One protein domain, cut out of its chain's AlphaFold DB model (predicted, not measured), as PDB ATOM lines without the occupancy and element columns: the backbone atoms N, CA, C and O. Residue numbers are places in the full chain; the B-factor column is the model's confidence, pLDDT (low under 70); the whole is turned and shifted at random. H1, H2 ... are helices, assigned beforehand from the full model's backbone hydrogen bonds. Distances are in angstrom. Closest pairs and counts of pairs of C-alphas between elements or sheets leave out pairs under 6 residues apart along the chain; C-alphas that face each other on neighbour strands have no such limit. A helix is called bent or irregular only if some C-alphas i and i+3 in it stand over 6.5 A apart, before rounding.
ATOM      1  N   HIS A   2       2.940  12.219 143.957       48.12
ATOM      2  CA  HIS A   2       3.263  13.660 143.822       48.12
ATOM      3  C   HIS A   2       4.312  13.952 142.723       48.12
ATOM      4  O   HIS A   2       4.083  14.776 141.839       48.12
ATOM      5  N   ASP A   3       5.415  13.197 142.715       49.97
ATOM      6  CA  ASP A   3       6.503  13.380 141.741       49.97
ATOM      7  C   ASP A   3       6.110  12.981 140.314       49.97
ATOM      8  O   ASP A   3       6.558  13.587 139.344       49.97
ATOM      9  N   GLU A   4       5.221  11.994 140.172       51.47
ATOM     10  CA  GLU A   4       4.714  11.533 138.873       51.47
ATOM     11  C   GLU A   4       3.849  12.608 138.209       51.47
ATOM     12  O   GLU A   4       4.015  12.889 137.027       51.47
ATOM     13  N   GLN A   5       2.977  13.273 138.969       53.06
ATOM     14  CA  GLN A   5       2.119  14.341 138.449       53.06
ATOM     15  C   GLN A   5       2.920  15.606 138.109       53.06
ATOM     16  O   GLN A   5       2.745  16.169 137.030       53.06
ATOM     17  N   MET A   6       3.870  16.000 138.961       53.78
ATOM     18  CA  MET A   6       4.800  17.101 138.669       53.78
ATOM     19  C   MET A   6       5.658  16.832 137.428       53.78
ATOM     20  O   MET A   6       5.948  17.745 136.650       53.78
ATOM     21  N   THR A   7       6.049  15.577 137.221       62.09
ATOM     22  CA  THR A   7       6.775  15.144 136.026       62.09
ATOM     23  C   THR A   7       5.911  15.280 134.772       62.09
ATOM     24  O   THR A   7       6.394  15.783 133.757       62.09
ATOM     25  N   GLU A   8       4.633  14.901 134.828       64.62
ATOM     26  CA  GLU A   8       3.705  15.075 133.703       64.62
ATOM     27  C   GLU A   8       3.455  16.553 133.360       64.62
ATOM     28  O   GLU A   8       3.449  16.918 132.185       64.62
ATOM     29  N   GLU A   9       3.343  17.436 134.352       60.94
ATOM     30  CA  GLU A   9       3.192  18.879 134.111       60.94
ATOM     31  C   GLU A   9       4.453  19.512 133.512       60.94
ATOM     32  O   GLU A   9       4.377  20.278 132.547       60.94
ATOM     33  N   LYS A  10       5.642  19.131 133.997       67.69
ATOM     34  CA  LYS A  10       6.911  19.545 133.376       67.69
ATOM     35  C   LYS A  10       6.991  19.085 131.920       67.69
ATOM     36  O   LYS A  10       7.360  19.880 131.059       67.69
ATOM     37  N   LYS A  11       6.584  17.848 131.617       73.00
ATOM     38  CA  LYS A  11       6.520  17.338 130.235       73.00
ATOM     39  C   LYS A  11       5.565  18.155 129.361       73.00
ATOM     40  O   LYS A  11       5.919  18.464 128.224       73.00
ATOM     41  N   LYS A  12       4.392  18.548 129.874       72.12
ATOM     42  CA  LYS A  12       3.454  19.426 129.149       72.12
ATOM     43  C   LYS A  12       4.075  20.787 128.841       72.12
ATOM     44  O   LYS A  12       4.011  21.231 127.698       72.12
ATOM     45  N   ILE A  13       4.713  21.427 129.822       72.25
ATOM     46  CA  ILE A  13       5.374  22.730 129.634       72.25
ATOM     47  C   ILE A  13       6.521  22.620 128.628       72.25
ATOM     48  O   ILE A  13       6.609  23.446 127.723       72.25
ATOM     49  N   ILE A  14       7.354  21.580 128.732       79.62
ATOM     50  CA  ILE A  14       8.421  21.293 127.762       79.62
ATOM     51  C   ILE A  14       7.832  21.150 126.356       79.62
ATOM     52  O   ILE A  14       8.307  21.792 125.423       79.62
ATOM     53  N   HIS A  15       6.761  20.369 126.195       80.50
ATOM     54  CA  HIS A  15       6.106  20.193 124.901       80.50
ATOM     55  C   HIS A  15       5.566  21.515 124.335       80.50
ATOM     56  O   HIS A  15       5.735  21.798 123.149       80.50
ATOM     57  N   LEU A  16       4.962  22.356 125.177       76.56
ATOM     58  CA  LEU A  16       4.470  23.672 124.774       76.56
ATOM     59  C   LEU A  16       5.600  24.623 124.391       76.56
ATOM     60  O   LEU A  16       5.481  25.298 123.369       76.56
ATOM     61  N   LEU A  17       6.680  24.666 125.172       81.31
ATOM     62  CA  LEU A  17       7.866  25.467 124.879       81.31
ATOM     63  C   LEU A  17       8.488  25.047 123.551       81.31
ATOM     64  O   LEU A  17       8.753  25.905 122.717       81.31
ATOM     65  N   LEU A  18       8.646  23.743 123.315       83.19
ATOM     66  CA  LEU A  18       9.164  23.212 122.055       83.19
ATOM     67  C   LEU A  18       8.229  23.525 120.881       83.19
ATOM     68  O   LEU A  18       8.690  23.968 119.833       83.19
ATOM     69  N   SER A  19       6.913  23.390 121.062       79.94
ATOM     70  CA  SER A  19       5.928  23.768 120.042       79.94
ATOM     71  C   SER A  19       5.986  25.265 119.709       79.94
ATOM     72  O   SER A  19       5.937  25.640 118.536       79.94
ATOM     73  N   HIS A  20       6.146  26.127 120.718       79.75
ATOM     74  CA  HIS A  20       6.330  27.567 120.529       79.75
ATOM     75  C   HIS A  20       7.647  27.885 119.838       79.75
ATOM     76  O   HIS A  20       7.670  28.738 118.951       79.75
ATOM     77  N   MET A  21       8.714  27.190 120.224       82.88
ATOM     78  CA  MET A  21      10.026  27.305 119.612       82.88
ATOM     79  C   MET A  21       9.918  27.004 118.125       82.88
ATOM     80  O   MET A  21      10.188  27.879 117.307       82.88
ATOM     81  N   THR A  22       9.379  25.838 117.774       78.25
ATOM     82  CA  THR A  22       9.076  25.465 116.392       78.25
ATOM     83  C   THR A  22       8.248  26.538 115.689       78.25
ATOM     84  O   THR A  22       8.677  27.037 114.654       78.25
ATOM     85  N   GLY A  23       7.149  26.989 116.303       76.12
ATOM     86  CA  GLY A  23       6.282  28.087 115.849       76.12
ATOM     87  C   GLY A  23       6.991  29.403 115.512       76.12
ATOM     88  O   GLY A  23       6.524  30.165 114.661       76.12
ATOM     89  N   ARG A  24       8.098  29.697 116.196       83.38
ATOM     90  CA  ARG A  24       8.768  31.000 116.176       83.38
ATOM     91  C   ARG A  24       9.787  31.138 115.048       83.38
ATOM     92  O   ARG A  24       9.917  32.229 114.490       83.38
ATOM     93  N   PHE A  25      10.478  30.057 114.686       85.88
ATOM     94  CA  PHE A  25      11.607  30.118 113.749       85.88
ATOM     95  C   PHE A  25      11.198  30.219 112.272       85.88
ATOM     96  O   PHE A  25      11.949  30.794 111.487       85.88
ATOM     97  N   TYR A  26      10.002  29.763 111.880       84.81
ATOM     98  CA  TYR A  26       9.536  29.914 110.492       84.81
ATOM     99  C   TYR A  26       9.234  31.364 110.082       84.81
ATOM    100  O   TYR A  26       9.779  31.812 109.066       84.81
ATOM    101  N   PRO A  27       8.447  32.150 110.848       86.69
ATOM    102  CA  PRO A  27       8.309  33.582 110.584       86.69
ATOM    103  C   PRO A  27       9.661  34.298 110.549       86.69
ATOM    104  O   PRO A  27       9.887  35.133 109.676       86.69
ATOM    105  N   LEU A  28      10.575  33.913 111.447       87.81
ATOM    106  CA  LEU A  28      11.922  34.471 111.510       87.81
ATOM    107  C   LEU A  28      12.729  34.186 110.237       87.81
ATOM    108  O   LEU A  28      13.357  35.083 109.687       87.81
ATOM    109  N   ALA A  29      12.672  32.953 109.728       89.06
ATOM    110  CA  ALA A  29      13.335  32.567 108.486       89.06
ATOM    111  C   ALA A  29      12.760  33.300 107.258       89.06
ATOM    112  O   ALA A  29      13.493  33.552 106.300       89.06
ATOM    113  N   CYS A  30      11.478  33.679 107.292       89.19
ATOM    114  CA  CYS A  30      10.790  34.412 106.223       89.19
ATOM    115  C   CYS A  30      10.999  35.938 106.259       89.19
ATOM    116  O   CYS A  30      10.619  36.625 105.304       89.19
ATOM    117  N   GLN A  31      11.565  36.487 107.332       91.25
ATOM    118  CA  GLN A  31      11.806  37.920 107.498       91.25
ATOM    119  C   GLN A  31      13.139  38.338 106.860       91.25
ATOM    120  O   GLN A  31      14.097  37.563 106.858       91.25
ATOM    121  N   SER A  32      13.201  39.546 106.290       91.81
ATOM    122  CA  SER A  32      14.474  40.152 105.898       91.81
ATOM    123  C   SER A  32      15.077  40.938 107.053       91.81
ATOM    124  O   SER A  32      14.362  41.655 107.754       91.81
ATOM    125  N   PHE A  33      16.388  40.815 107.226       90.69
ATOM    126  CA  PHE A  33      17.129  41.559 108.241       90.69
ATOM    127  C   PHE A  33      17.912  42.723 107.633       90.69
ATOM    128  O   PHE A  33      17.882  43.827 108.178       90.69
ATOM    129  N   ALA A  34      18.460  42.552 106.426       85.12
ATOM    130  CA  ALA A  34      19.168  43.623 105.737       85.12
ATOM    131  C   ALA A  34      18.221  44.734 105.252       85.12
ATOM    132  O   ALA A  34      18.681  45.853 104.993       85.12
ATOM    133  N   VAL A  35      16.921  44.435 105.114       86.00
ATOM    134  CA  VAL A  35      15.859  45.402 104.807       86.00
ATOM    135  C   VAL A  35      14.697  45.228 105.801       86.00
ATOM    136  O   VAL A  35      13.865  44.338 105.609       86.00
ATOM    137  N   PRO A  36      14.621  46.065 106.856       79.81
ATOM    138  CA  PRO A  36      13.575  45.979 107.875       79.81
ATOM    139  C   PRO A  36      12.156  46.040 107.291       79.81
ATOM    140  O   PRO A  36      11.927  46.630 106.236       79.81
ATOM    141  N   ASP A  37      11.202  45.421 107.990       82.31
ATOM    142  CA  ASP A  37       9.773  45.371 107.636       82.31
ATOM    143  C   ASP A  37       9.450  44.746 106.263       82.31
ATOM    144  O   ASP A  37       8.337  44.871 105.740       82.31
ATOM    145  N   MET A  38      10.402  44.012 105.677       87.31
ATOM    146  CA  MET A  38      10.206  43.251 104.447       87.31
ATOM    147  C   MET A  38      10.329  41.748 104.687       87.31
ATOM    148  O   MET A  38      11.077  41.274 105.538       87.31
ATOM    149  N   THR A  39       9.598  40.966 103.890       87.69
ATOM    150  CA  THR A  39       9.848  39.526 103.790       87.69
ATOM    151  C   THR A  39      11.116  39.281 102.980       87.69
ATOM    152  O   THR A  39      11.445  40.055 102.073       87.69
ATOM    153  N   VAL A  40      11.798  38.168 103.250       88.19
ATOM    154  CA  VAL A  40      12.998  37.756 102.509       88.19
ATOM    155  C   VAL A  40      12.719  37.640 101.006       88.19
ATOM    156  O   VAL A  40      13.546  38.046 100.197       88.19
ATOM    157  N   ASP A  41      11.518  37.192 100.623       87.50
ATOM    158  CA  ASP A  41      11.056  37.147  99.229       87.50
ATOM    159  C   ASP A  41      11.100  38.524  98.556       87.50
ATOM    160  O   ASP A  41      11.715  38.703  97.498       87.50
ATOM    161  N   ARG A  42      10.492  39.534  99.191       89.31
ATOM    162  CA  ARG A  42      10.445  40.889  98.636       89.31
ATOM    163  C   ARG A  42      11.830  41.525  98.611       89.31
ATOM    164  O   ARG A  42      12.155  42.197  97.632       89.31
ATOM    165  N   ALA A  43      12.639  41.307  99.645       90.94
ATOM    166  CA  ALA A  43      13.975  41.879  99.749       90.94
ATOM    167  C   ALA A  43      14.935  41.280  98.706       90.94
ATOM    168  O   ALA A  43      15.550  42.019  97.936       90.94
ATOM    169  N   VAL A  44      14.971  39.950  98.570       88.88
ATOM    170  CA  VAL A  44      15.757  39.260  97.530       88.88
ATOM    171  C   VAL A  44      15.282  39.660  96.135       88.88
ATOM    172  O   VAL A  44      16.110  39.930  95.268       88.88
ATOM    173  N   THR A  45      13.969  39.762  95.906       89.06
ATOM    174  CA  THR A  45      13.421  40.211  94.614       89.06
ATOM    175  C   THR A  45      13.862  41.638  94.281       89.06
ATOM    176  O   THR A  45      14.311  41.903  93.164       89.06
ATOM    177  N   ALA A  46      13.769  42.562  95.241       90.81
ATOM    178  CA  ALA A  46      14.206  43.944  95.062       90.81
ATOM    179  C   ALA A  46      15.710  44.024  94.762       90.81
ATOM    180  O   ALA A  46      16.126  44.752  93.860       90.81
ATOM    181  N   MET A  47      16.520  43.227  95.460       92.19
ATOM    182  CA  MET A  47      17.966  43.172  95.248       92.19
ATOM    183  C   MET A  47      18.348  42.541  93.909       92.19
ATOM    184  O   MET A  47      19.232  43.062  93.228       92.19
ATOM    185  N   ALA A  48      17.659  41.483  93.484       90.81
ATOM    186  CA  ALA A  48      17.863  40.868  92.179       90.81
ATOM    187  C   ALA A  48      17.554  41.850  91.039       90.81
ATOM    188  O   ALA A  48      18.334  41.957  90.092       90.81
ATOM    189  N   ARG A  49      16.471  42.630  91.164       92.50
ATOM    190  CA  ARG A  49      16.140  43.709  90.217       92.50
ATOM    191  C   ARG A  49      17.184  44.818  90.228       92.50
ATOM    192  O   ARG A  49      17.662  45.207  89.173       92.50
ATOM    193  N   LYS A  50      17.603  45.274  91.413       92.81
ATOM    194  CA  LYS A  50      18.648  46.302  91.567       92.81
ATOM    195  C   LYS A  50      19.976  45.892  90.918       92.81
ATOM    196  O   LYS A  50      20.713  46.748  90.439       92.81
ATOM    197  N   LYS A  51      20.290  44.594  90.908       92.00
ATOM    198  CA  LYS A  51      21.489  44.014  90.284       92.00
ATOM    199  C   LYS A  51      21.274  43.586  88.822       92.00
ATOM    200  O   LYS A  51      22.172  42.972  88.258       92.00
ATOM    201  N   ASN A  52      20.125  43.905  88.212       91.25
ATOM    202  CA  ASN A  52      19.761  43.542  86.836       91.25
ATOM    203  C   ASN A  52      19.910  42.038  86.536       91.25
ATOM    204  O   ASN A  52      20.391  41.646  85.472       91.25
ATOM    205  N   LEU A  53      19.526  41.175  87.483       91.44
ATOM    206  CA  LEU A  53      19.662  39.730  87.305       91.44
ATOM    207  C   LEU A  53      18.592  39.191  86.338       91.44
ATOM    208  O   LEU A  53      17.412  39.474  86.542       91.44
ATOM    209  N   PRO A  54      18.947  38.348  85.344       86.12
ATOM    210  CA  PRO A  54      18.003  37.864  84.325       86.12
ATOM    211  C   PRO A  54      16.794  37.106  84.886       86.12
ATOM    212  O   PRO A  54      15.724  37.065  84.288       86.12
ATOM    213  N   TRP A  55      16.958  36.490  86.056       89.88
ATOM    214  CA  TRP A  55      15.911  35.730  86.728       89.88
ATOM    215  C   TRP A  55      15.048  36.573  87.671       89.88
ATOM    216  O   TRP A  55      14.058  36.060  88.196       89.88
ATOM    217  N   ALA A  56      15.378  37.854  87.872       87.81
ATOM    218  CA  ALA A  56      14.695  38.731  88.819       87.81
ATOM    219  C   ALA A  56      13.193  38.859  88.533       87.81
ATOM    220  O   ALA A  56      12.412  38.983  89.470       87.81
ATOM    221  N   ASP A  57      12.757  38.741  87.275       87.19
ATOM    222  CA  ASP A  57      11.337  38.776  86.904       87.19
ATOM    223  C   ASP A  57      10.714  37.387  86.666       87.19
ATOM    224  O   ASP A  57       9.487  37.252  86.665       87.19
ATOM    225  N   ASN A  58      11.511  36.313  86.682       91.00
ATOM    226  CA  ASN A  58      11.015  34.939  86.587       91.00
ATOM    227  C   ASN A  58      10.468  34.419  87.931       91.00
ATOM    228  O   ASN A  58      11.209  33.965  88.805       91.00
ATOM    229  N   LYS A  59       9.134  34.410  88.073       88.12
ATOM    230  CA  LYS A  59       8.435  33.958  89.292       88.12
ATOM    231  C   LYS A  59       8.792  32.525  89.711       88.12
ATOM    232  O   LYS A  59       8.926  32.267  90.903       88.12
ATOM    233  N   LYS A  60       8.951  31.595  88.762       89.12
ATOM    234  CA  LYS A  60       9.254  30.185  89.068       89.12
ATOM    235  C   LYS A  60      10.639  30.053  89.699       89.12
ATOM    236  O   LYS A  60      10.781  29.375  90.714       89.12
ATOM    237  N   VAL A  61      11.629  30.736  89.124       90.31
ATOM    238  CA  VAL A  61      13.007  30.725  89.627       90.31
ATOM    239  C   VAL A  61      13.099  31.431  90.975       90.31
ATOM    240  O   VAL A  61      13.632  30.844  91.913       90.31
ATOM    241  N   ARG A  62      12.504  32.627  91.119       89.94
ATOM    242  CA  ARG A  62      12.459  33.338  92.408       89.94
ATOM    243  C   ARG A  62      11.891  32.460  93.518       89.94
ATOM    244  O   ARG A  62      12.543  32.261  94.533       89.94
ATOM    245  N   ASN A  63      10.724  31.855  93.292       86.44
ATOM    246  CA  ASN A  63      10.087  30.993  94.285       86.44
ATOM    247  C   ASN A  63      10.946  29.776  94.664       86.44
ATOM    248  O   ASN A  63      10.804  29.277  95.778       86.44
ATOM    249  N   SER A  64      11.785  29.272  93.752       89.62
ATOM    250  CA  SER A  64      12.725  28.179  94.032       89.62
ATOM    251  C   SER A  64      13.888  28.654  94.908       89.62
ATOM    252  O   SER A  64      14.163  28.051  95.943       89.62
ATOM    253  N   VAL A  65      14.512  29.785  94.547       90.94
ATOM    254  CA  VAL A  65      15.596  30.413  95.325       90.94
ATOM    255  C   VAL A  65      15.134  30.712  96.752       90.94
ATOM    256  O   VAL A  65      15.805  30.329  97.707       90.94
ATOM    257  N   ILE A  66      13.970  31.350  96.909       90.25
ATOM    258  CA  ILE A  66      13.440  31.729  98.223       90.25
ATOM    259  C   ILE A  66      13.133  30.507  99.079       90.25
ATOM    260  O   ILE A  66      13.547  30.472 100.233       90.25
ATOM    261  N   ARG A  67      12.448  29.493  98.538       89.38
ATOM    262  CA  ARG A  67      12.104  28.293  99.314       89.38
ATOM    263  C   ARG A  67      13.342  27.558  99.818       89.38
ATOM    264  O   ARG A  67      13.404  27.226 100.999       89.38
ATOM    265  N   LYS A  68      14.353  27.389  98.963       91.69
ATOM    266  CA  LYS A  68      15.626  26.758  99.338       91.69
ATOM    267  C   LYS A  68      16.413  27.580 100.353       91.69
ATOM    268  O   LYS A  68      16.981  27.018 101.283       91.69
ATOM    269  N   TYR A  69      16.412  28.906 100.219       92.19
ATOM    270  CA  TYR A  69      17.082  29.779 101.181       92.19
ATOM    271  C   TYR A  69      16.369  29.812 102.544       92.19
ATOM    272  O   TYR A  69      17.032  29.770 103.578       92.19
ATOM    273  N   VAL A  70      15.033  29.808 102.570       90.00
ATOM    274  CA  VAL A  70      14.251  29.668 103.812       90.00
ATOM    275  C   VAL A  70      14.508  28.307 104.464       90.00
ATOM    276  O   VAL A  70      14.747  28.259 105.667       90.00
ATOM    277  N   HIS A  71      14.551  27.220 103.687       88.94
ATOM    278  CA  HIS A  71      14.919  25.896 104.200       88.94
ATOM    279  C   HIS A  71      16.335  25.890 104.800       88.94
ATOM    280  O   HIS A  71      16.519  25.432 105.925       88.94
ATOM    281  N   PHE A  72      17.320  26.486 104.117       92.50
ATOM    282  CA  PHE A  72      18.667  26.662 104.668       92.50
ATOM    283  C   PHE A  72      18.660  27.399 106.014       92.50
ATOM    284  O   PHE A  72      19.334  26.972 106.947       92.50
ATOM    285  N   ARG A  73      17.889  28.485 106.135       92.44
ATOM    286  CA  ARG A  73      17.774  29.254 107.383       92.44
ATOM    287  C   ARG A  73      17.200  28.425 108.530       92.44
ATOM    288  O   ARG A  73      17.745  28.464 109.627       92.44
ATOM    289  N   LEU A  74      16.148  27.648 108.280       89.69
ATOM    290  CA  LEU A  74      15.556  26.763 109.289       89.69
ATOM    291  C   LEU A  74      16.550  25.705 109.774       89.69
ATOM    292  O   LEU A  74      16.692  25.499 110.980       89.69
ATOM    293  N   GLU A  75      17.284  25.081 108.853       89.38
ATOM    294  CA  GLU A  75      18.317  24.101 109.196       89.38
ATOM    295  C   GLU A  75      19.502  24.744 109.932       89.38
ATOM    296  O   GLU A  75      20.030  24.164 110.882       89.38
ATOM    297  N   LEU A  76      19.878  25.975 109.568       91.88
ATOM    298  CA  LEU A  76      20.877  26.756 110.296       91.88
ATOM    299  C   LEU A  76      20.421  27.040 111.733       91.88
ATOM    300  O   LEU A  76      21.181  26.803 112.669       91.88
ATOM    301  N   ALA A  77      19.175  27.476 111.932       91.69
ATOM    302  CA  ALA A  77      18.630  27.687 113.270       91.69
ATOM    303  C   ALA A  77      18.575  26.387 114.083       91.69
ATOM    304  O   ALA A  77      18.941  26.384 115.256       91.69
ATOM    305  N   SER A  78      18.175  25.272 113.462       89.19
ATOM    306  CA  SER A  78      18.174  23.941 114.087       89.19
ATOM    307  C   SER A  78      19.578  23.540 114.544       89.19
ATOM    308  O   SER A  78      19.762  23.087 115.676       89.19
ATOM    309  N   LEU A  79      20.590  23.765 113.698       89.88
ATOM    310  CA  LEU A  79      21.994  23.511 114.013       89.88
ATOM    311  C   LEU A  79      22.487  24.368 115.189       89.88
ATOM    312  O   LEU A  79      23.137  23.838 116.091       89.88
ATOM    313  N   MET A  80      22.159  25.663 115.195       91.88
ATOM    314  CA  MET A  80      22.529  26.595 116.267       91.88
ATOM    315  C   MET A  80      21.891  26.194 117.599       91.88
ATOM    316  O   MET A  80      22.593  25.983 118.582       91.88
ATOM    317  N   VAL A  81      20.580  25.963 117.609       89.56
ATOM    318  CA  VAL A  81      19.817  25.562 118.799       89.56
ATOM    319  C   VAL A  81      20.319  24.235 119.375       89.56
ATOM    320  O   VAL A  81      20.503  24.113 120.584       89.56
ATOM    321  N   LYS A  82      20.600  23.239 118.527       89.00
ATOM    322  CA  LYS A  82      21.175  21.952 118.962       89.00
ATOM    323  C   LYS A  82      22.601  22.074 119.485       89.00
ATOM    324  O   LYS A  82      23.062  21.180 120.189       89.00
ATOM    325  N   SER A  83      23.335  23.107 119.083       89.38
ATOM    326  CA  SER A  83      24.654  23.392 119.637       89.38
ATOM    327  C   SER A  83      24.531  24.090 120.986       89.38
ATOM    328  O   SER A  83      25.214  23.685 121.922       89.38
ATOM    329  N   ASP A  84      23.647  25.085 121.097       87.12
ATOM    330  CA  ASP A  84      23.390  25.823 122.338       87.12
ATOM    331  C   ASP A  84      22.894  24.887 123.449       87.12
ATOM    332  O   ASP A  84      23.336  25.003 124.589       87.12
ATOM    333  N   SER A  85      22.054  23.897 123.123       86.88
ATOM    334  CA  SER A  85      21.520  22.949 124.110       86.88
ATOM    335  C   SER A  85      22.572  22.023 124.728       86.88
ATOM    336  O   SER A  85      22.327  21.453 125.786       86.88
ATOM    337  N   ARG A  86      23.758  21.882 124.121       87.44
ATOM    338  CA  ARG A  86      24.842  21.027 124.646       87.44
ATOM    339  C   ARG A  86      25.478  21.563 125.925       87.44
ATOM    340  O   ARG A  86      26.308  20.874 126.506       87.44
ATOM    341  N   CYS A  87      25.119  22.769 126.362       79.69
ATOM    342  CA  CYS A  87      25.558  23.310 127.646       79.69
ATOM    343  C   CYS A  87      24.984  22.547 128.855       79.69
ATOM    344  O   CYS A  87      25.483  22.715 129.966       79.69
ATOM    345  N   SER A  88      23.950  21.721 128.655       83.00
ATOM    346  CA  SER A  88      23.299  20.926 129.696       83.00
ATOM    347  C   SER A  88      22.801  19.602 129.123       83.00
ATOM    348  O   SER A  88      22.109  19.597 128.106       83.00
ATOM    349  N   ASP A  89      23.082  18.483 129.796       86.19
ATOM    350  CA  ASP A  89      22.606  17.157 129.370       86.19
ATOM    351  C   ASP A  89      21.072  17.100 129.281       86.19
ATOM    352  O   ASP A  89      20.516  16.515 128.350       86.19
ATOM    353  N   PHE A  90      20.380  17.783 130.199       84.75
ATOM    354  CA  PHE A  90      18.922  17.903 130.181       84.75
ATOM    355  C   PHE A  90      18.421  18.635 128.928       84.75
ATOM    356  O   PHE A  90      17.499  18.159 128.259       84.75
ATOM    357  N   LEU A  91      19.020  19.784 128.590       85.38
ATOM    358  CA  LEU A  91      18.633  20.554 127.403       85.38
ATOM    359  C   LEU A  91      18.966  19.788 126.124       85.38
ATOM    360  O   LEU A  91      18.147  19.740 125.203       85.38
ATOM    361  N   ALA A  92      20.145  19.166 126.076       86.19
ATOM    362  CA  ALA A  92      20.581  18.349 124.958       86.19
ATOM    363  C   ALA A  92      19.574  17.228 124.685       86.19
ATOM    364  O   ALA A  92      19.092  17.121 123.558       86.19
ATOM    365  N   GLU A  93      19.194  16.452 125.701       86.44
ATOM    366  CA  GLU A  93      18.242  15.349 125.538       86.44
ATOM    367  C   GLU A  93      16.827  15.844 125.199       86.44
ATOM    368  O   GLU A  93      16.172  15.282 124.320       86.44
ATOM    369  N   THR A  94      16.386  16.954 125.803       83.62
ATOM    370  CA  THR A  94      15.070  17.562 125.530       83.62
ATOM    371  C   THR A  94      14.937  18.046 124.081       83.62
ATOM    372  O   THR A  94      13.898  17.868 123.448       83.62
ATOM    373  N   VAL A  95      15.991  18.648 123.525       83.94
ATOM    374  CA  VAL A  95      15.989  19.221 122.166       83.94
ATOM    375  C   VAL A  95      16.245  18.155 121.093       83.94
ATOM    376  O   VAL A  95      15.676  18.226 120.001       83.94
ATOM    377  N   LYS A  96      17.080  17.150 121.382       77.19
ATOM    378  CA  LYS A  96      17.621  16.172 120.417       77.19
ATOM    379  C   LYS A  96      16.573  15.472 119.551       77.19
ATOM    380  O   LYS A  96      16.805  15.324 118.355       77.19
ATOM    381  N   ASN A  97      15.441  15.072 120.131       65.19
ATOM    382  CA  ASN A  97      14.419  14.268 119.445       65.19
ATOM    383  C   ASN A  97      13.131  15.040 119.123       65.19
ATOM    384  O   ASN A  97      12.209  14.474 118.539       65.19
ATOM    385  N   SER A  98      13.028  16.301 119.541       68.38
ATOM    386  CA  SER A  98      11.759  17.041 119.522       68.38
ATOM    387  C   SER A  98      11.842  18.395 118.827       68.38
ATOM    388  O   SER A  98      10.807  19.005 118.566       68.38
ATOM    389  N   LEU A  99      13.050  18.855 118.495       70.75
ATOM    390  CA  LEU A  99      13.241  20.051 117.695       70.75
ATOM    391  C   LEU A  99      13.100  19.724 116.209       70.75
ATOM    392  O   LEU A  99      14.062  19.321 115.547       70.75
ATOM    393  N   ASP A 100      11.894  19.938 115.705       67.56
ATOM    394  CA  ASP A 100      11.609  19.953 114.281       67.56
ATOM    395  C   ASP A 100      11.040  21.327 113.915       67.56
ATOM    396  O   ASP A 100       9.918  21.666 114.291       67.56
ATOM    397  N   PHE A 101      11.846  22.165 113.258       67.56
ATOM    398  CA  PHE A 101      11.413  23.481 112.771       67.56
ATOM    399  C   PHE A 101      10.598  23.387 111.478       67.56
ATOM    400  O   PHE A 101      10.141  24.408 110.959       67.56
ATOM    401  N   ASP A 102      10.350  22.168 111.001       58.47
ATOM    402  CA  ASP A 102       9.572  21.844 109.815       58.47
ATOM    403  C   ASP A 102       8.060  21.943 110.106       58.47
ATOM    404  O   ASP A 102       7.288  20.993 109.970       58.47
ATOM    405  N   ILE A 103       7.592  23.137 110.514       47.72
ATOM    406  CA  ILE A 103       6.164  23.409 110.818       47.72
ATOM    407  C   ILE A 103       5.252  23.117 109.619       47.72
ATOM    408  O   ILE A 103       4.029  23.031 109.735       47.72
ATOM    409  N   THR A 104       5.835  22.940 108.445       44.12
ATOM    410  CA  THR A 104       5.158  22.361 107.308       44.12
ATOM    411  C   THR A 104       6.114  21.346 106.707       44.12
ATOM    412  O   THR A 104       7.103  21.775 106.125       44.12
ATOM    413  N   ARG A 105       5.793  20.042 106.752       50.50
ATOM    414  CA  ARG A 105       6.477  18.954 106.003       50.50
ATOM    415  C   ARG A 105       6.846  19.310 104.542       50.50
ATOM    416  O   ARG A 105       7.596  18.592 103.894       50.50
ATOM    417  N   SER A 106       6.281  20.398 104.020       51.06
ATOM    418  CA  SER A 106       6.583  21.121 102.788       51.06
ATOM    419  C   SER A 106       8.039  21.540 102.550       51.06
ATOM    420  O   SER A 106       8.333  21.837 101.395       51.06
ATOM    421  N   PHE A 107       8.915  21.643 103.561       55.41
ATOM    422  CA  PHE A 107      10.323  22.031 103.340       55.41
ATOM    423  C   PHE A 107      11.317  20.875 103.477       55.41
ATOM    424  O   PHE A 107      12.456  21.016 103.022       55.41
ATOM    425  N   SER A 108      10.893  19.721 104.008       58.81
ATOM    426  CA  SER A 108      11.713  18.507 104.022       58.81
ATOM    427  C   SER A 108      12.233  18.171 102.615       58.81
ATOM    428  O   SER A 108      11.475  17.923 101.681       58.81
ATOM    429  N   GLY A 109      13.558  18.213 102.449       69.56
ATOM    430  CA  GLY A 109      14.199  17.932 101.160       69.56
ATOM    431  C   GLY A 109      14.035  19.025 100.095       69.56
ATOM    432  O   GLY A 109      14.273  18.760  98.925       69.56
ATOM    433  N   GLU A 110      13.659  20.258 100.453       82.44
ATOM    434  CA  GLU A 110      13.533  21.344  99.465       82.44
ATOM    435  C   GLU A 110      14.900  21.801  98.923       82.44
ATOM    436  O   GLU A 110      14.967  22.331  97.818       82.44
ATOM    437  N   PHE A 111      15.982  21.607  99.686       88.06
ATOM    438  CA  PHE A 111      17.356  21.975  99.328       88.06
ATOM    439  C   PHE A 111      18.275  20.768  99.553       88.06
ATOM    440  O   PHE A 111      18.661  20.483 100.689       88.06
ATOM    441  N   ASP A 112      18.620  20.056  98.480       87.94
ATOM    442  CA  ASP A 112      19.316  18.763  98.561       87.94
ATOM    443  C   ASP A 112      20.716  18.904  99.174       87.94
ATOM    444  O   ASP A 112      21.161  18.092  99.990       87.94
ATOM    445  N   ASN A 113      21.419  19.981  98.826       90.38
ATOM    446  CA  ASN A 113      22.769  20.262  99.303       90.38
ATOM    447  C   ASN A 113      22.803  21.103 100.591       90.38
ATOM    448  O   ASN A 113      23.876  21.589 100.958       90.38
ATOM    449  N   VAL A 114      21.687  21.241 101.322       90.56
ATOM    450  CA  VAL A 114      21.622  22.061 102.550       90.56
ATOM    451  C   VAL A 114      22.705  21.689 103.565       90.56
ATOM    452  O   VAL A 114      23.390  22.561 104.094       90.56
ATOM    453  N   ARG A 115      22.969  20.390 103.759       88.69
ATOM    454  CA  ARG A 115      24.021  19.916 104.674       88.69
ATOM    455  C   ARG A 115      25.413  20.384 104.262       88.69
ATOM    456  O   ARG A 115      26.223  20.693 105.126       88.69
ATOM    457  N   ARG A 116      25.694  20.439 102.954       91.12
ATOM    458  CA  ARG A 116      26.979  20.917 102.423       91.12
ATOM    459  C   ARG A 116      27.089  22.435 102.525       91.12
ATOM    460  O   ARG A 116      28.148  22.936 102.883       91.12
ATOM    461  N   ALA A 117      25.991  23.147 102.272       91.94
ATOM    462  CA  ALA A 117      25.905  24.592 102.460       91.94
ATOM    463  C   ALA A 117      26.111  25.008 103.928       91.94
ATOM    464  O   ALA A 117      26.656  26.077 104.176       91.94
ATOM    465  N   LEU A 118      25.718  24.163 104.885       91.69
ATOM    466  CA  LEU A 118      25.871  24.408 106.322       91.69
ATOM    467  C   LEU A 118      27.261  24.080 106.880       91.69
ATOM    468  O   LEU A 118      27.571  24.525 107.979       91.69
ATOM    469  N   LEU A 119      28.113  23.340 106.159       91.62
ATOM    470  CA  LEU A 119      29.440  22.935 106.654       91.62
ATOM    471  C   LEU A 119      30.314  24.086 107.190       91.62
ATOM    472  O   LEU A 119      31.024  23.844 108.168       91.62
ATOM    473  N   PRO A 120      30.304  25.300 106.602       91.81
ATOM    474  CA  PRO A 120      31.059  26.428 107.143       91.81
ATOM    475  C   PRO A 120      30.518  26.937 108.484       91.81
ATOM    476  O   PRO A 120      31.278  27.474 109.279       91.81
ATOM    477  N   PHE A 121      29.228  26.752 108.766       91.31
ATOM    478  CA  PHE A 121      28.560  27.306 109.940       91.31
ATOM    479  C   PHE A 121      28.748  26.374 111.139       91.31
ATOM    480  O   PHE A 121      28.105  25.331 111.253       91.31
ATOM    481  N   LYS A 122      29.650  26.744 112.049       88.06
ATOM    482  CA  LYS A 122      29.983  25.962 113.248       88.06
ATOM    483  C   LYS A 122      30.008  26.857 114.481       88.06
ATOM    484  O   LYS A 122      30.236  28.057 114.360       88.06
ATOM    485  N   SER A 123      29.818  26.266 115.663       82.81
ATOM    486  CA  SER A 123      30.002  26.954 116.951       82.81
ATOM    487  C   SER A 123      31.389  27.620 117.009       82.81
ATOM    488  O   SER A 123      32.363  26.953 116.645       82.81
ATOM    489  N   PRO A 124      31.506  28.906 117.409       84.94
ATOM    490  CA  PRO A 124      30.526  29.735 118.133       84.94
ATOM    491  C   PRO A 124      29.502  30.499 117.265       84.94
ATOM    492  O   PRO A 124      28.829  31.398 117.770       84.94
ATOM    493  N   PHE A 125      29.362  30.144 115.983       86.69
ATOM    494  CA  PHE A 125      28.444  30.758 115.013       86.69
ATOM    495  C   PHE A 125      28.691  32.258 114.815       86.69
ATOM    496  O   PHE A 125      27.766  33.067 114.818       86.69
ATOM    497  N   SER A 126      29.956  32.627 114.631       85.25
ATOM    498  CA  SER A 126      30.362  33.936 114.117       85.25
ATOM    499  C   SER A 126      30.458  33.893 112.594       85.25
ATOM    500  O   SER A 126      30.997  32.935 112.040       85.25
ATOM    501  N   MET A 127      29.952  34.924 111.919       85.81
ATOM    502  CA  MET A 127      30.058  35.023 110.467       85.81
ATOM    503  C   MET A 127      31.490  35.399 110.065       85.81
ATOM    504  O   MET A 127      31.996  36.441 110.470       85.81
ATOM    505  N   GLU A 128      32.136  34.570 109.245       84.31
ATOM    506  CA  GLU A 128      33.440  34.872 108.646       84.31
ATOM    507  C   GLU A 128      33.300  35.182 107.149       84.31
ATOM    508  O   GLU A 128      32.368  34.730 106.469       84.31
ATOM    509  N   SER A 129      34.253  35.949 106.611       74.62
ATOM    510  CA  SER A 129      34.289  36.284 105.187       74.62
ATOM    511  C   SER A 129      34.294  35.013 104.333       74.62
ATOM    512  O   SER A 129      35.179  34.171 104.442       74.62
ATOM    513  N   GLY A 130      33.297  34.879 103.458       80.00
ATOM    514  CA  GLY A 130      33.195  33.753 102.529       80.00
ATOM    515  C   GLY A 130      32.419  32.531 103.036       80.00
ATOM    516  O   GLY A 130      32.203  31.610 102.250       80.00
ATOM    517  N   MET A 131      31.903  32.516 104.271       87.19
ATOM    518  CA  MET A 131      31.076  31.397 104.771       87.19
ATOM    519  C   MET A 131      29.797  31.154 103.954       87.19
ATOM    520  O   MET A 131      29.309  30.031 103.872       87.19
ATOM    521  N   VAL A 132      29.270  32.195 103.306       91.81
ATOM    522  CA  VAL A 132      28.095  32.109 102.424       91.81
ATOM    523  C   VAL A 132      28.453  31.604 101.013       91.81
ATOM    524  O   VAL A 132      27.554  31.284 100.238       91.81
ATOM    525  N   ILE A 133      29.739  31.442 100.666       92.62
ATOM    526  CA  ILE A 133      30.147  30.952  99.336       92.62
ATOM    527  C   ILE A 133      29.552  29.566  99.046       92.62
ATOM    528  O   ILE A 133      28.880  29.445  98.023       92.62
ATOM    529  N   PRO A 134      29.676  28.541  99.918       93.06
ATOM    530  CA  PRO A 134      29.061  27.238  99.662       93.06
ATOM    531  C   PRO A 134      27.539  27.310  99.531       93.06
ATOM    532  O   PRO A 134      26.978  26.679  98.638       93.06
ATOM    533  N   LEU A 135      26.869  28.126 100.354       94.31
ATOM    534  CA  LEU A 135      25.434  28.385 100.217       94.31
ATOM    535  C   LEU A 135      25.094  28.891  98.809       94.31
ATOM    536  O   LEU A 135      24.203  28.346  98.161       94.31
ATOM    537  N   ILE A 136      25.821  29.896  98.323       94.12
ATOM    538  CA  ILE A 136      25.620  30.480  96.993       94.12
ATOM    539  C   ILE A 136      25.901  29.460  95.901       94.12
ATOM    540  O   ILE A 136      25.089  29.319  94.991       94.12
ATOM    541  N   THR A 137      27.009  28.724  95.994       95.44
ATOM    542  CA  THR A 137      27.382  27.698  95.015       95.44
ATOM    543  C   THR A 137      26.286  26.647  94.876       95.44
ATOM    544  O   THR A 137      25.846  26.360  93.761       95.44
ATOM    545  N   TYR A 138      25.809  26.099  95.993       95.88
ATOM    546  CA  TYR A 138      24.813  25.031  95.977       95.88
ATOM    547  C   TYR A 138      23.413  25.529  95.614       95.88
ATOM    548  O   TYR A 138      22.738  24.886  94.811       95.88
ATOM    549  N   LEU A 139      22.995  26.699  96.111       93.81
ATOM    550  CA  LEU A 139      21.734  27.307  95.681       93.81
ATOM    551  C   LEU A 139      21.752  27.609  94.181       93.81
ATOM    552  O   LEU A 139      20.769  27.340  93.496       93.81
ATOM    553  N   SER A 140      22.859  28.135  93.651       94.62
ATOM    554  CA  SER A 140      22.993  28.398  92.218       94.62
ATOM    555  C   SER A 140      22.921  27.132  91.377       94.62
ATOM    556  O   SER A 140      22.234  27.126  90.356       94.62
ATOM    557  N   ALA A 141      23.581  26.059  91.817       94.19
ATOM    558  CA  ALA A 141      23.540  24.773  91.134       94.19
ATOM    559  C   ALA A 141      22.115  24.196  91.078       94.19
ATOM    560  O   ALA A 141      21.667  23.773  90.016       94.19
ATOM    561  N   GLU A 142      21.375  24.233  92.188       93.50
ATOM    562  CA  GLU A 142      20.024  23.654  92.257       93.50
ATOM    563  C   GLU A 142      18.929  24.527  91.636       93.50
ATOM    564  O   GLU A 142      17.879  24.027  91.231       93.50
ATOM    565  N   THR A 143      19.140  25.840  91.559       92.25
ATOM    566  CA  THR A 143      18.164  26.773  90.969       92.25
ATOM    567  C   THR A 143      18.439  27.073  89.497       92.25
ATOM    568  O   THR A 143      17.586  27.661  88.829       92.25
ATOM    569  N   GLY A 144      19.603  26.664  88.981       92.31
ATOM    570  CA  GLY A 144      20.028  26.904  87.603       92.31
ATOM    571  C   GLY A 144      20.366  28.368  87.308       92.31
ATOM    572  O   GLY A 144      20.423  28.752  86.140       92.31
ATOM    573  N   VAL A 145      20.561  29.200  88.338       92.94
ATOM    574  CA  VAL A 145      20.854  30.630  88.179       92.94
ATOM    575  C   VAL A 145      22.009  31.102  89.043       92.94
ATOM    576  O   VAL A 145      22.199  30.658  90.172       92.94
ATOM    577  N   SER A 146      22.778  32.062  88.527       92.44
ATOM    578  CA  SER A 146      23.876  32.659  89.284       92.44
ATOM    579  C   SER A 146      23.351  33.589  90.382       92.44
ATOM    580  O   SER A 146      22.627  34.554  90.112       92.44
ATOM    581  N   LEU A 147      23.738  33.282  91.621       93.00
ATOM    582  CA  LEU A 147      23.477  34.059  92.832       93.00
ATOM    583  C   LEU A 147      24.728  34.808  93.312       93.00
ATOM    584  O   LEU A 147      24.629  35.614  94.232       93.00
ATOM    585  N   SER A 148      25.885  34.613  92.666       92.50
ATOM    586  CA  SER A 148      27.143  35.298  92.995       92.50
ATOM    587  C   SER A 148      27.013  36.829  93.108       92.50
ATOM    588  O   SER A 148      27.612  37.401  94.019       92.50
ATOM    589  N   PRO A 149      26.195  37.525  92.287       93.50
ATOM    590  CA  PRO A 149      25.988  38.973  92.436       93.50
ATOM    591  C   PRO A 149      25.282  39.406  93.733       93.50
ATOM    592  O   PRO A 149      25.234  40.603  94.031       93.50
ATOM    593  N   LEU A 150      24.709  38.457  94.480       91.12
ATOM    594  CA  LEU A 150      24.043  38.667  95.764       91.12
ATOM    595  C   LEU A 150      24.923  38.277  96.962       91.12
ATOM    596  O   LEU A 150      24.407  38.231  98.073       91.12
ATOM    597  N   THR A 151      26.224  38.021  96.766       92.25
ATOM    598  CA  THR A 151      27.124  37.544  97.834       92.25
ATOM    599  C   THR A 151      27.113  38.432  99.069       92.25
ATOM    600  O   THR A 151      26.750  37.962 100.144       92.25
ATOM    601  N   ASP A 152      27.409  39.722  98.912       90.88
ATOM    602  CA  ASP A 152      27.462  40.659 100.043       90.88
ATOM    603  C   ASP A 152      26.102  40.796 100.737       90.88
ATOM    604  O   ASP A 152      26.017  40.914 101.958       90.88
ATOM    605  N   TYR A 153      25.022  40.741  99.949       91.75
ATOM    606  CA  TYR A 153      23.662  40.806 100.469       91.75
ATOM    607  C   TYR A 153      23.336  39.570 101.311       91.75
ATOM    608  O   TYR A 153      22.951  39.719 102.464       91.75
ATOM    609  N   LEU A 154      23.529  38.362 100.771       92.81
ATOM    610  CA  LEU A 154      23.255  37.106 101.479       92.81
ATOM    611  C   LEU A 154      24.185  36.906 102.679       92.81
ATOM    612  O   LEU A 154      23.769  36.287 103.654       92.81
ATOM    613  N   MET A 155      25.407  37.439 102.629       92.75
ATOM    614  CA  MET A 155      26.332  37.459 103.759       92.75
ATOM    615  C   MET A 155      25.757  38.268 104.922       92.75
ATOM    616  O   MET A 155      25.501  37.690 105.976       92.75
ATOM    617  N   LYS A 156      25.466  39.556 104.697       92.12
ATOM    618  CA  LYS A 156      24.871  40.440 105.711       92.12
ATOM    619  C   LYS A 156      23.557  39.877 106.251       92.12
ATOM    620  O   LYS A 156      23.319  39.810 107.449       92.12
ATOM    621  N   GLU A 157      22.707  39.444 105.336       93.38
ATOM    622  CA  GLU A 157      21.379  38.938 105.639       93.38
ATOM    623  C   GLU A 157      21.425  37.640 106.480       93.38
ATOM    624  O   GLU A 157      20.580  37.437 107.350       93.38
ATOM    625  N   THR A 158      22.407  36.761 106.250       93.81
ATOM    626  CA  THR A 158      22.581  35.526 107.041       93.81
ATOM    627  C   THR A 158      23.221  35.812 108.399       93.81
ATOM    628  O   THR A 158      22.821  35.204 109.389       93.81
ATOM    629  N   GLU A 159      24.158  36.757 108.472       93.75
ATOM    630  CA  GLU A 159      24.776  37.200 109.727       93.75
ATOM    631  C   GLU A 159      23.737  37.766 110.705       93.75
ATOM    632  O   GLU A 159      23.639  37.314 111.849       93.75
ATOM    633  N   GLU A 160      22.905  38.703 110.246       93.38
ATOM    634  CA  GLU A 160      21.862  39.307 111.081       93.38
ATOM    635  C   GLU A 160      20.788  38.279 111.476       93.38
ATOM    636  O   GLU A 160      20.297  38.290 112.609       93.38
ATOM    637  N   TYR A 161      20.475  37.330 110.584       94.19
ATOM    638  CA  TYR A 161      19.606  36.201 110.913       94.19
ATOM    639  C   TYR A 161      20.188  35.335 112.040       94.19
ATOM    640  O   TYR A 161      19.478  35.030 112.996       94.19
ATOM    641  N   MET A 162      21.474  34.971 111.972       94.38
ATOM    642  CA  MET A 162      22.146  34.193 113.021       94.38
ATOM    643  C   MET A 162      22.146  34.930 114.364       94.38
ATOM    644  O   MET A 162      21.850  34.324 115.396       94.38
ATOM    645  N   ALA A 163      22.413  36.239 114.363       92.81
ATOM    646  CA  ALA A 163      22.342  37.054 115.573       92.81
ATOM    647  C   ALA A 163      20.945  36.996 116.210       92.81
ATOM    648  O   ALA A 163      20.816  36.794 117.421       92.81
ATOM    649  N   ARG A 164      19.888  37.085 115.393       92.81
ATOM    650  CA  ARG A 164      18.512  37.012 115.885       92.81
ATOM    651  C   ARG A 164      18.102  35.611 116.339       92.81
ATOM    652  O   ARG A 164      17.383  35.481 117.327       92.81
ATOM    653  N   VAL A 165      18.571  34.568 115.655       92.69
ATOM    654  CA  VAL A 165      18.387  33.168 116.075       92.69
ATOM    655  C   VAL A 165      18.988  32.944 117.454       92.69
ATOM    656  O   VAL A 165      18.330  32.328 118.283       92.69
ATOM    657  N   LYS A 166      20.190  33.470 117.712       91.69
ATOM    658  CA  LYS A 166      20.873  33.353 119.007       91.69
ATOM    659  C   LYS A 166      20.109  34.049 120.140       91.69
ATOM    660  O   LYS A 166      20.030  33.532 121.247       91.69
ATOM    661  N   GLU A 167      19.530  35.217 119.868       90.19
ATOM    662  CA  GLU A 167      18.700  35.940 120.840       90.19
ATOM    663  C   GLU A 167      17.409  35.172 121.179       90.19
ATOM    664  O   GLU A 167      17.053  35.009 122.351       90.19
ATOM    665  N   GLU A 168      16.706  34.670 120.159       88.56
ATOM    666  CA  GLU A 168      15.482  33.891 120.362       88.56
ATOM    667  C   GLU A 168      15.801  32.528 121.006       88.56
ATOM    668  O   GLU A 168      15.109  32.137 121.944       88.56
ATOM    669  N   SER A 169      16.866  31.825 120.585       89.00
ATOM    670  CA  SER A 169      17.270  30.526 121.152       89.00
ATOM    671  C   SER A 169      17.605  30.634 122.633       89.00
ATOM    672  O   SER A 169      17.122  29.807 123.406       89.00
ATOM    673  N   ALA A 170      18.342  31.670 123.044       87.88
ATOM    674  CA  ALA A 170      18.682  31.910 124.443       87.88
ATOM    675  C   ALA A 170      17.425  32.001 125.318       87.88
ATOM    676  O   ALA A 170      17.341  31.334 126.342       87.88
ATOM    677  N   SER A 171      16.393  32.716 124.859       84.88
ATOM    678  CA  SER A 171      15.125  32.831 125.595       84.88
ATOM    679  C   SER A 171      14.439  31.472 125.808       84.88
ATOM    680  O   SER A 171      13.861  31.233 126.871       84.88
ATOM    681  N   PHE A 172      14.494  30.576 124.813       86.88
ATOM    682  CA  PHE A 172      13.951  29.217 124.922       86.88
ATOM    683  C   PHE A 172      14.815  28.308 125.796       86.88
ATOM    684  O   PHE A 172      14.261  27.563 126.599       86.88
ATOM    685  N   MET A 173      16.143  28.366 125.666       85.75
ATOM    686  CA  MET A 173      17.063  27.571 126.489       85.75
ATOM    687  C   MET A 173      16.960  27.958 127.955       85.75
ATOM    688  O   MET A 173      16.838  27.077 128.805       85.75
ATOM    689  N   ASP A 174      16.904  29.259 128.234       81.69
ATOM    690  CA  ASP A 174      16.668  29.784 129.572       81.69
ATOM    691  C   ASP A 174      15.346  29.236 130.105       81.69
ATOM    692  O   ASP A 174      15.338  28.597 131.150       81.69
ATOM    693  N   ALA A 175      14.241  29.376 129.364       81.00
ATOM    694  CA  ALA A 175      12.931  28.857 129.767       81.00
ATOM    695  C   ALA A 175      12.922  27.336 130.012       81.00
ATOM    696  O   ALA A 175      12.367  26.884 131.013       81.00
ATOM    697  N   LEU A 176      13.550  26.550 129.134       81.00
ATOM    698  CA  LEU A 176      13.668  25.100 129.282       81.00
ATOM    699  C   LEU A 176      14.529  24.734 130.494       81.00
ATOM    700  O   LEU A 176      14.217  23.760 131.175       81.00
ATOM    701  N   SER A 177      15.563  25.513 130.819       76.56
ATOM    702  CA  SER A 177      16.424  25.234 131.973       76.56
ATOM    703  C   SER A 177      15.651  25.221 133.305       76.56
ATOM    704  O   SER A 177      15.929  24.376 134.155       76.56
ATOM    705  N   PHE A 178      14.600  26.045 133.447       73.31
ATOM    706  CA  PHE A 178      13.699  26.036 134.615       73.31
ATOM    707  C   PHE A 178      12.844  24.762 134.715       73.31
ATOM    708  O   PHE A 178      12.292  24.460 135.775       73.31
ATOM    709  N   CYS A 179      12.712  23.999 133.629       73.56
ATOM    710  CA  CYS A 179      12.010  22.718 133.623       73.56
ATOM    711  C   CYS A 179      12.897  21.545 134.069       73.56
ATOM    712  O   CYS A 179      12.365  20.446 134.253       73.56
ATOM    713  N   ASN A 180      14.202  21.753 134.285       72.94
ATOM    714  CA  ASN A 180      15.115  20.700 134.728       72.94
ATOM    715  C   ASN A 180      14.605  20.064 136.050       72.94
ATOM    716  O   ASN A 180      14.198  20.782 136.974       72.94
TER     717      ASN A 180
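This is residues 2 to 180 of the 424 residues of an uncharacterized protein of Dialister succinatiphilus YIT 11850 (UniProt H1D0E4). What shape appears first? A rod of helices has H3 at its core, with H7 along it, H1 overlapping one end of it and H2 continuing nearly in H1's direction. H4 folds back on H3, H6 packs on residues 61 to 69 of H3, and H5 on residues 71 to 76. What is printed? The printed part has 179 residues with seven named helices, H1 to H7 in order, and no named strand: the class is all helix. It is compact, with a radius of gyration of the C-alphas of 17.8 A and spans of 66 by 29 by 29 A.

Where do the helices run? H1 is residues 2 to 30, 43.6 A long, from C-alpha 2 at (3.263, 13.660, 143.822); H2 is 40 to 50, H3 59 to 87 at 43.3 A, H4 89 to 96, H5 114 to 118 and H6 133 to 143. H7, residues 148 to 177, is 41.7 A long and ends at (16.424, 25.234, 131.973). Are any irregular? H1 only just, with C-alphas 23 and 26 6.53 A apart, and H7, with C-alphas 149 and 152 7.9 A apart.

What touches the hub, H3? It touches the six other helices; among the closest C-alphas are Ala 29 of H1 and Val 70, 5.6 A, and Val 81 and Ser 169 of H7, 6.1 A. H1, H3 and H7 form a bundle, helices side by side. How do the backbones fare? Every O i to N i+4 pair is within hydrogen-bond range in H2, H4, H5 and H6, against 22 of 25 in H1, 23 of 25 in H3 and 24 of 26 in H7.

Which links are long? H4 to H5 and H5 to H6; the printed part has no cut. Where is confidence low? Residues 2 to 10, 97 to 98 and 100 to 109 are under 70.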